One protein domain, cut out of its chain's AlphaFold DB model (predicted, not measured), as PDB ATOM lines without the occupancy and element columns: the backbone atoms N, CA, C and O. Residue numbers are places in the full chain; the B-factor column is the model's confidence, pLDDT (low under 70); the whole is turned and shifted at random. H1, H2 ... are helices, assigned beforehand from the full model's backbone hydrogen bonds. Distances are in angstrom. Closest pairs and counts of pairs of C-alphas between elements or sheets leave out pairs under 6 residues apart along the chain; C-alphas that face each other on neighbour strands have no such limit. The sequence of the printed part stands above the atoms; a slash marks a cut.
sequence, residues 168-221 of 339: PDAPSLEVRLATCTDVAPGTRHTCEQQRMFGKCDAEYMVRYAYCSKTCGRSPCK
ATOM      1  N   PRO A 168     -46.542 -29.282  24.210       69.75
ATOM      2  CA  PRO A 168     -47.271 -28.852  25.409       69.75
ATOM      3  C   PRO A 168     -47.425 -29.971  26.455       69.75
ATOM      4  O   PRO A 168     -47.579 -29.687  27.637       69.75
ATOM      5  N   ASP A 169     -47.285 -31.229  26.032       76.19
ATOM      6  CA  ASP A 169     -47.345 -32.426  26.872       76.19
ATOM      7  C   ASP A 169     -45.967 -32.997  27.258       76.19
ATOM      8  O   ASP A 169     -45.863 -34.137  27.718       76.19
ATOM      9  N   ALA A 170     -44.874 -32.260  27.039       78.56
ATOM     10  CA  ALA A 170     -43.549 -32.764  27.373       78.56
ATOM     11  C   ALA A 170     -43.377 -32.847  28.903       78.56
ATOM     12  O   ALA A 170     -43.511 -31.830  29.590       78.56
ATOM     13  N   PRO A 171     -43.008 -34.018  29.455       84.19
ATOM     14  CA  PRO A 171     -42.720 -34.147  30.877       84.19
ATOM     15  C   PRO A 171     -41.590 -33.201  31.314       84.19
ATOM     16  O   PRO A 171     -40.743 -32.781  30.510       84.19
ATOM     17  N   SER A 172     -41.551 -32.878  32.611       88.56
ATOM     18  CA  SER A 172     -40.473 -32.063  33.180       88.56
ATOM     19  C   SER A 172     -39.100 -32.679  32.891       88.56
ATOM     20  O   SER A 172     -38.968 -33.873  32.603       88.56
ATOM     21  N   LEU A 173     -38.064 -31.845  32.911       85.94
ATOM     22  CA  LEU A 173     -36.707 -32.269  32.579       85.94
ATOM     23  C   LEU A 173     -36.228 -33.382  33.526       85.94
ATOM     24  O   LEU A 173     -35.709 -34.389  33.052       85.94
ATOM     25  N   GLU A 174     -36.502 -33.275  34.828       83.00
ATOM     26  CA  GLU A 174     -36.196 -34.321  35.812       83.00
ATOM     27  C   GLU A 174     -36.861 -35.657  35.469       83.00
ATOM     28  O   GLU A 174     -36.209 -36.700  35.519       83.00
ATOM     29  N   VAL A 175     -38.139 -35.638  35.070       84.06
ATOM     30  CA  VAL A 175     -38.851 -36.856  34.663       84.06
ATOM     31  C   VAL A 175     -38.214 -37.434  33.407       84.06
ATOM     32  O   VAL A 175     -37.991 -38.641  33.361       84.06
ATOM     33  N   ARG A 176     -37.846 -36.610  32.420       86.50
ATOM     34  CA  ARG A 176     -37.153 -37.074  31.203       86.50
ATOM     35  C   ARG A 176     -35.798 -37.708  31.496       86.50
ATOM     36  O   ARG A 176     -35.504 -38.760  30.936       86.50
ATOM     37  N   LEU A 177     -34.998 -37.113  32.382       83.00
ATOM     38  CA  LEU A 177     -33.705 -37.671  32.787       83.00
ATOM     39  C   LEU A 177     -33.868 -38.974  33.584       83.00
ATOM     40  O   LEU A 177     -33.065 -39.886  33.413       83.00
ATOM     41  N   ALA A 178     -34.895 -39.076  34.430       79.25
ATOM     42  CA  ALA A 178     -35.138 -40.260  35.253       79.25
ATOM     43  C   ALA A 178     -35.747 -41.430  34.461       79.25
ATOM     44  O   ALA A 178     -35.417 -42.590  34.699       79.25
ATOM     45  N   THR A 179     -36.659 -41.132  33.534       78.38
ATOM     46  CA  THR A 179     -37.447 -42.140  32.799       78.38
ATOM     47  C   THR A 179     -36.903 -42.457  31.417       78.38
ATOM     48  O   THR A 179     -37.275 -43.475  30.834       78.38
ATOM     49  N   CYS A 180     -36.016 -41.612  30.889       82.75
ATOM     50  CA  CYS A 180     -35.416 -41.790  29.574       82.75
ATOM     51  C   CYS A 180     -36.419 -42.007  28.454       82.75
ATOM     52  O   CYS A 180     -36.273 -42.865  27.579       82.75
ATOM     53  N   THR A 181     -37.462 -41.192  28.491       85.44
ATOM     54  CA  THR A 181     -38.468 -41.124  27.446       85.44
ATOM     55  C   THR A 181     -37.923 -40.386  26.231       85.44
ATOM     56  O   THR A 181     -37.370 -39.290  26.352       85.44
ATOM     57  N   ASP A 182     -38.145 -40.952  25.047       90.19
ATOM     58  CA  ASP A 182     -37.925 -40.255  23.784       90.19
ATOM     59  C   ASP A 182     -39.032 -39.232  23.550       90.19
ATOM     60  O   ASP A 182     -40.090 -39.532  23.004       90.19
ATOM     61  N   VAL A 183     -38.775 -38.005  23.990       92.56
ATOM     62  CA  VAL A 183     -39.614 -36.847  23.686       92.56
ATOM     63  C   VAL A 183     -38.956 -36.093  22.541       92.56
ATOM     64  O   VAL A 183     -37.782 -35.726  22.635       92.56
ATOM     65  N   ALA A 184     -39.695 -35.884  21.454       93.31
ATOM     66  CA  ALA A 184     -39.224 -35.083  20.337       93.31
ATOM     67  C   ALA A 184     -39.378 -33.582  20.652       93.31
ATOM     68  O   ALA A 184     -40.408 -33.172  21.195       93.31
ATOM     69  N   PRO A 185     -38.389 -32.742  20.304       88.81
ATOM     70  CA  PRO A 185     -38.528 -31.295  20.349       88.81
ATOM     71  C   PRO A 185     -39.435 -30.863  19.189       88.81
ATOM     72  O   PRO A 185     -38.976 -30.598  18.078       88.81
ATOM     73  N   GLY A 186     -40.744 -30.875  19.443       87.75
ATOM     74  CA  GLY A 186     -41.795 -30.526  18.488       87.75
ATOM     75  C   GLY A 186     -42.438 -31.727  17.784       87.75
ATOM     76  O   GLY A 186     -42.059 -32.879  17.974       87.75
ATOM     77  N   THR A 187     -43.444 -31.447  16.953       82.69
ATOM     78  CA  THR A 187     -44.276 -32.469  16.287       82.69
ATOM     79  C   THR A 187     -43.815 -32.832  14.875       82.69
ATOM     80  O   THR A 187     -44.278 -33.822  14.316       82.69
ATOM     81  N   ARG A 188     -42.904 -32.052  14.273       89.19
ATOM     82  CA  ARG A 188     -42.517 -32.227  12.859       89.19
ATOM     83  C   ARG A 188     -41.585 -33.408  12.605       89.19
ATOM     84  O   ARG A 188     -41.615 -33.973  11.516       89.19
ATOM     85  N   HIS A 189     -40.743 -33.760  13.576       92.75
ATOM     86  CA  HIS A 189     -39.743 -34.810  13.412       92.75
ATOM     87  C   HIS A 189     -39.714 -35.727  14.624       92.75
ATOM     88  O   HIS A 189     -39.457 -35.283  15.742       92.75
ATOM     89  N   THR A 190     -39.919 -37.017  14.373       94.69
ATOM     90  CA  THR A 190     -39.771 -38.062  15.393       94.69
ATOM     91  C   THR A 190     -38.310 -38.195  15.817       94.69
ATOM     92  O   THR A 190     -37.401 -37.868  15.051       94.69
ATOM     93  N   CYS A 191     -38.063 -38.710  17.021       94.81
ATOM     94  CA  CYS A 191     -36.701 -38.918  17.514       94.81
ATOM     95  C   CYS A 191     -35.838 -39.782  16.579       94.81
ATOM     96  O   CYS A 191     -34.669 -39.464  16.367       94.81
ATOM     97  N   GLU A 192     -36.425 -40.798  15.936       93.88
ATOM     98  CA  GLU A 192     -35.743 -41.655  14.957       93.88
ATOM     99  C   GLU A 192     -35.231 -40.848  13.752       93.88
ATOM    100  O   GLU A 192     -34.078 -40.981  13.336       93.88
ATOM    101  N   GLN A 193     -36.066 -39.947  13.221       94.62
ATOM    102  CA  GLN A 193     -35.682 -39.048  12.130       94.62
ATOM    103  C   GLN A 193     -34.580 -38.085  12.569       94.62
ATOM    104  O   GLN A 193     -33.626 -37.861  11.827       94.62
ATOM    105  N   GLN A 194     -34.662 -37.551  13.790       95.25
ATOM    106  CA  GLN A 194     -33.641 -36.633  14.307       95.25
ATOM    107  C   GLN A 194     -32.283 -37.323  14.489       95.25
ATOM    108  O   GLN A 194     -31.249 -36.712  14.199       95.25
ATOM    109  N   ARG A 195     -32.276 -38.607  14.874       93.50
ATOM    110  CA  ARG A 195     -31.064 -39.437  14.879       93.50
ATOM    111  C   ARG A 195     -30.496 -39.612  13.475       93.50
ATOM    112  O   ARG A 195     -29.298 -39.423  13.294       93.50
ATOM    113  N   MET A 196     -31.336 -39.916  12.484       86.38
ATOM    114  CA  MET A 196     -30.892 -40.046  11.087       86.38
ATOM    115  C   MET A 196     -30.329 -38.738  10.514       86.38
ATOM    116  O   MET A 196     -29.422 -38.776   9.691       86.38
ATOM    117  N   PHE A 197     -30.803 -37.581  10.982       93.88
ATOM    118  CA  PHE A 197     -30.245 -36.276  10.614       93.88
ATOM    119  C   PHE A 197     -28.942 -35.922  11.346       93.88
ATOM    120  O   PHE A 197     -28.423 -34.825  11.147       93.88
ATOM    121  N   GLY A 198     -28.427 -36.792  12.221       92.75
ATOM    122  CA  GLY A 198     -27.230 -36.509  13.015       92.75
ATOM    123  C   GLY A 198     -27.431 -35.380  14.030       92.75
ATOM    124  O   GLY A 198     -26.462 -34.825  14.539       92.75
ATOM    125  N   LYS A 199     -28.684 -35.030  14.351       94.75
ATOM    126  CA  LYS A 199     -29.005 -33.953  15.302       94.75
ATOM    127  C   LYS A 199     -28.871 -34.379  16.752       94.75
ATOM    128  O   LYS A 199     -29.137 -33.569  17.633       94.75
ATOM    129  N   CYS A 200     -28.471 -35.624  17.007       93.56
ATOM    130  CA  CYS A 200     -28.264 -36.088  18.361       93.56
ATOM    131  C   CYS A 200     -27.360 -35.102  19.101       93.56
ATOM    132  O   CYS A 200     -27.790 -34.581  20.119       93.56
ATOM    133  N   ASP A 201     -26.181 -34.751  18.614       91.81
ATOM    134  CA  ASP A 201     -25.242 -33.936  19.404       91.81
ATOM    135  C   ASP A 201     -25.543 -32.428  19.421       91.81
ATOM    136  O   ASP A 201     -24.724 -31.632  19.879       91.81
ATOM    137  N   ALA A 202     -26.722 -32.010  18.953       94.06
ATOM    138  CA  ALA A 202     -27.132 -30.618  19.045       94.06
ATOM    139  C   ALA A 202     -27.293 -30.179  20.513       94.06
ATOM    140  O   ALA A 202     -27.842 -30.909  21.340       94.06
ATOM    141  N   GLU A 203     -26.861 -28.957  20.833       91.75
ATOM    142  CA  GLU A 203     -26.828 -28.451  22.215       91.75
ATOM    143  C   GLU A 203     -28.208 -28.498  22.888       91.75
ATOM    144  O   GLU A 203     -28.319 -29.001  24.002       91.75
ATOM    145  N   TYR A 204     -29.280 -28.130  22.183       90.81
ATOM    146  CA  TYR A 204     -30.647 -28.230  22.706       90.81
ATOM    147  C   TYR A 204     -31.108 -29.684  22.941       90.81
ATOM    148  O   TYR A 204     -31.850 -29.950  23.885       90.81
ATOM    149  N   MET A 205     -30.659 -30.652  22.133       92.31
ATOM    150  CA  MET A 205     -30.989 -32.069  22.339       92.31
ATOM    151  C   MET A 205     -30.342 -32.614  23.610       92.31
ATOM    152  O   MET A 205     -30.977 -33.353  24.364       92.31
ATOM    153  N   VAL A 206     -29.092 -32.224  23.860       90.00
ATOM    154  CA  VAL A 206     -28.334 -32.627  25.049       90.00
ATOM    155  C   VAL A 206     -28.852 -31.901  26.290       90.00
ATOM    156  O   VAL A 206     -29.161 -32.541  27.293       90.00
ATOM    157  N   ARG A 207     -29.011 -30.576  26.216       87.56
ATOM    158  CA  ARG A 207     -29.402 -29.718  27.342       87.56
ATOM    159  C   ARG A 207     -30.783 -30.042  27.891       87.56
ATOM    160  O   ARG A 207     -30.977 -29.997  29.100       87.56
ATOM    161  N   TYR A 208     -31.728 -30.375  27.015       90.06
ATOM    162  CA  TYR A 208     -33.103 -30.694  27.402       90.06
ATOM    163  C   TYR A 208     -33.398 -32.200  27.419       90.06
ATOM    164  O   TYR A 208     -34.558 -32.589  27.576       90.06
ATOM    165  N   ALA A 209     -32.374 -33.045  27.251       90.62
ATOM    166  CA  ALA A 209     -32.504 -34.502  27.209       90.62
ATOM    167  C   ALA A 209     -33.602 -34.987  26.239       90.62
ATOM    168  O   ALA A 209     -34.341 -35.938  26.520       90.62
ATOM    169  N   TYR A 210     -33.718 -34.331  25.085       92.81
ATOM    170  CA  TYR A 210     -34.627 -34.769  24.037       92.81
ATOM    171  C   TYR A 210     -34.055 -35.967  23.298       92.81
ATOM    172  O   TYR A 210     -32.846 -36.065  23.063       92.81
ATOM    173  N   CYS A 211     -34.957 -36.871  22.922       93.50
ATOM    174  CA  CYS A 211     -34.613 -38.086  22.198       93.50
ATOM    175  C   CYS A 211     -33.444 -38.865  22.832       93.50
ATOM    176  O   CYS A 211     -32.622 -39.451  22.128       93.50
ATOM    177  N   SER A 212     -33.318 -38.813  24.165       89.81
ATOM    178  CA  SER A 212     -32.148 -39.332  24.881       89.81
ATOM    179  C   SER A 212     -31.963 -40.832  24.681       89.81
ATOM    180  O   SER A 212     -30.830 -41.297  24.558       89.81
ATOM    181  N   LYS A 213     -33.066 -41.581  24.582       87.94
ATOM    182  CA  LYS A 213     -33.047 -43.029  24.371       87.94
ATOM    183  C   LYS A 213     -32.700 -43.370  22.923       87.94
ATOM    184  O   LYS A 213     -31.827 -44.204  22.700       87.94
ATOM    185  N   THR A 214     -33.294 -42.684  21.951       91.56
ATOM    186  CA  THR A 214     -33.002 -42.879  20.526       91.56
ATOM    187  C   THR A 214     -31.556 -42.492  20.200       91.56
ATOM    188  O   THR A 214     -30.889 -43.194  19.440       91.56
ATOM    189  N   CYS A 215     -31.051 -41.409  20.794       92.00
ATOM    190  CA  CYS A 215     -29.675 -40.937  20.627       92.00
ATOM    191  C   CYS A 215     -28.647 -41.664  21.509       92.00
ATOM    192  O   CYS A 215     -27.464 -41.345  21.424       92.00
ATOM    193  N   GLY A 216     -29.066 -42.611  22.357       86.06
ATOM    194  CA  GLY A 216     -28.161 -43.416  23.184       86.06
ATOM    195  C   GLY A 216     -27.356 -42.616  24.215       86.06
ATOM    196  O   GLY A 216     -26.227 -42.987  24.530       86.06
ATOM    197  N   ARG A 217     -27.898 -41.504  24.726       85.19
ATOM    198  CA  ARG A 217     -27.196 -40.630  25.678       85.19
ATOM    199  C   ARG A 217     -27.479 -40.978  27.135       85.19
ATOM    200  O   ARG A 217     -28.625 -41.143  27.537       85.19
ATOM    201  N   SER A 218     -26.424 -40.953  27.949       70.12
ATOM    202  CA  SER A 218     -26.525 -40.913  29.415       70.12
ATOM    203  C   SER A 218     -27.091 -39.541  29.851       70.12
ATOM    204  O   SER A 218     -26.720 -38.542  29.231       70.12
ATOM    205  N   PRO A 219     -28.008 -39.438  30.836       62.97
ATOM    206  CA  PRO A 219     -28.138 -40.273  32.033       62.97
ATOM    207  C   PRO A 219     -29.144 -41.411  31.910       62.97
ATOM    208  O   PRO A 219     -29.503 -42.006  32.926       62.97
ATOM    209  N   CYS A 220     -29.576 -41.751  30.694       64.81
ATOM    210  CA  CYS A 220     -30.189 -43.046  30.461       64.81
ATOM    211  C   CYS A 220     -29.163 -44.090  30.809       64.81
ATOM    212  O   CYS A 220     -28.327 -44.402  29.964       64.81
ATOM    213  N   LYS A 221     -29.198 -44.534  32.083       60.59
ATOM    214  CA  LYS A 221     -28.429 -45.650  32.629       60.59
ATOM    215  C   LYS A 221     -28.475 -46.673  31.527       60.59
ATOM    216  O   LYS A 221     -29.550 -47.193  31.212       60.59
TER     217      LYS A 221
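AT A GLANCE: This is residues 168 to 221 of the 339 residues of an uncharacterized protein of Chlamydomonas schloesseri (UniProt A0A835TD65). There is little regular structure: a compact core of loops, with three short helices set round it that touch no other helix. H1 sits at one end of the longest axis, H2 at the other and H3 off to one side, while the stretch from Tyr 208 begins by passing through the middle. The printed part has 54 residues, of which 18 are in the named helices H1, H2 and H3, in that order; the class is all helix, with no named strand. It is compact, with a radius of gyration of the C-alphas of 9.9 A and spans of 26 by 25 by 17 A.

IN THESE COORDINATES: H1, the longest helix, takes residues 173 to 179 and measures 9.9 A, from C-alpha 173 at (-36.707, -32.269, 32.579). H2 takes residues 191 to 196, 8.7 A. H3 takes residues 203 to 207, 5.9 A, and ends at C-alpha 207 at (-29.402, -29.718, 27.342).

HOW THE PARTS SIT: H1 is apart from H2 and from H3, and H2 is apart from H3. In H1, H2 and H3 every O i to N i+4 pair is within hydrogen-bond range.

THE WHOLE: The C-alphas farthest apart, of Arg 188 and Lys 221, are 27.7 A apart. The printed part has no cut. The link from H1 to H2 is long, with 11 residues. Mean pLDDT of the printed part is 86.8; residues 168 and 219 to 221 are under 70.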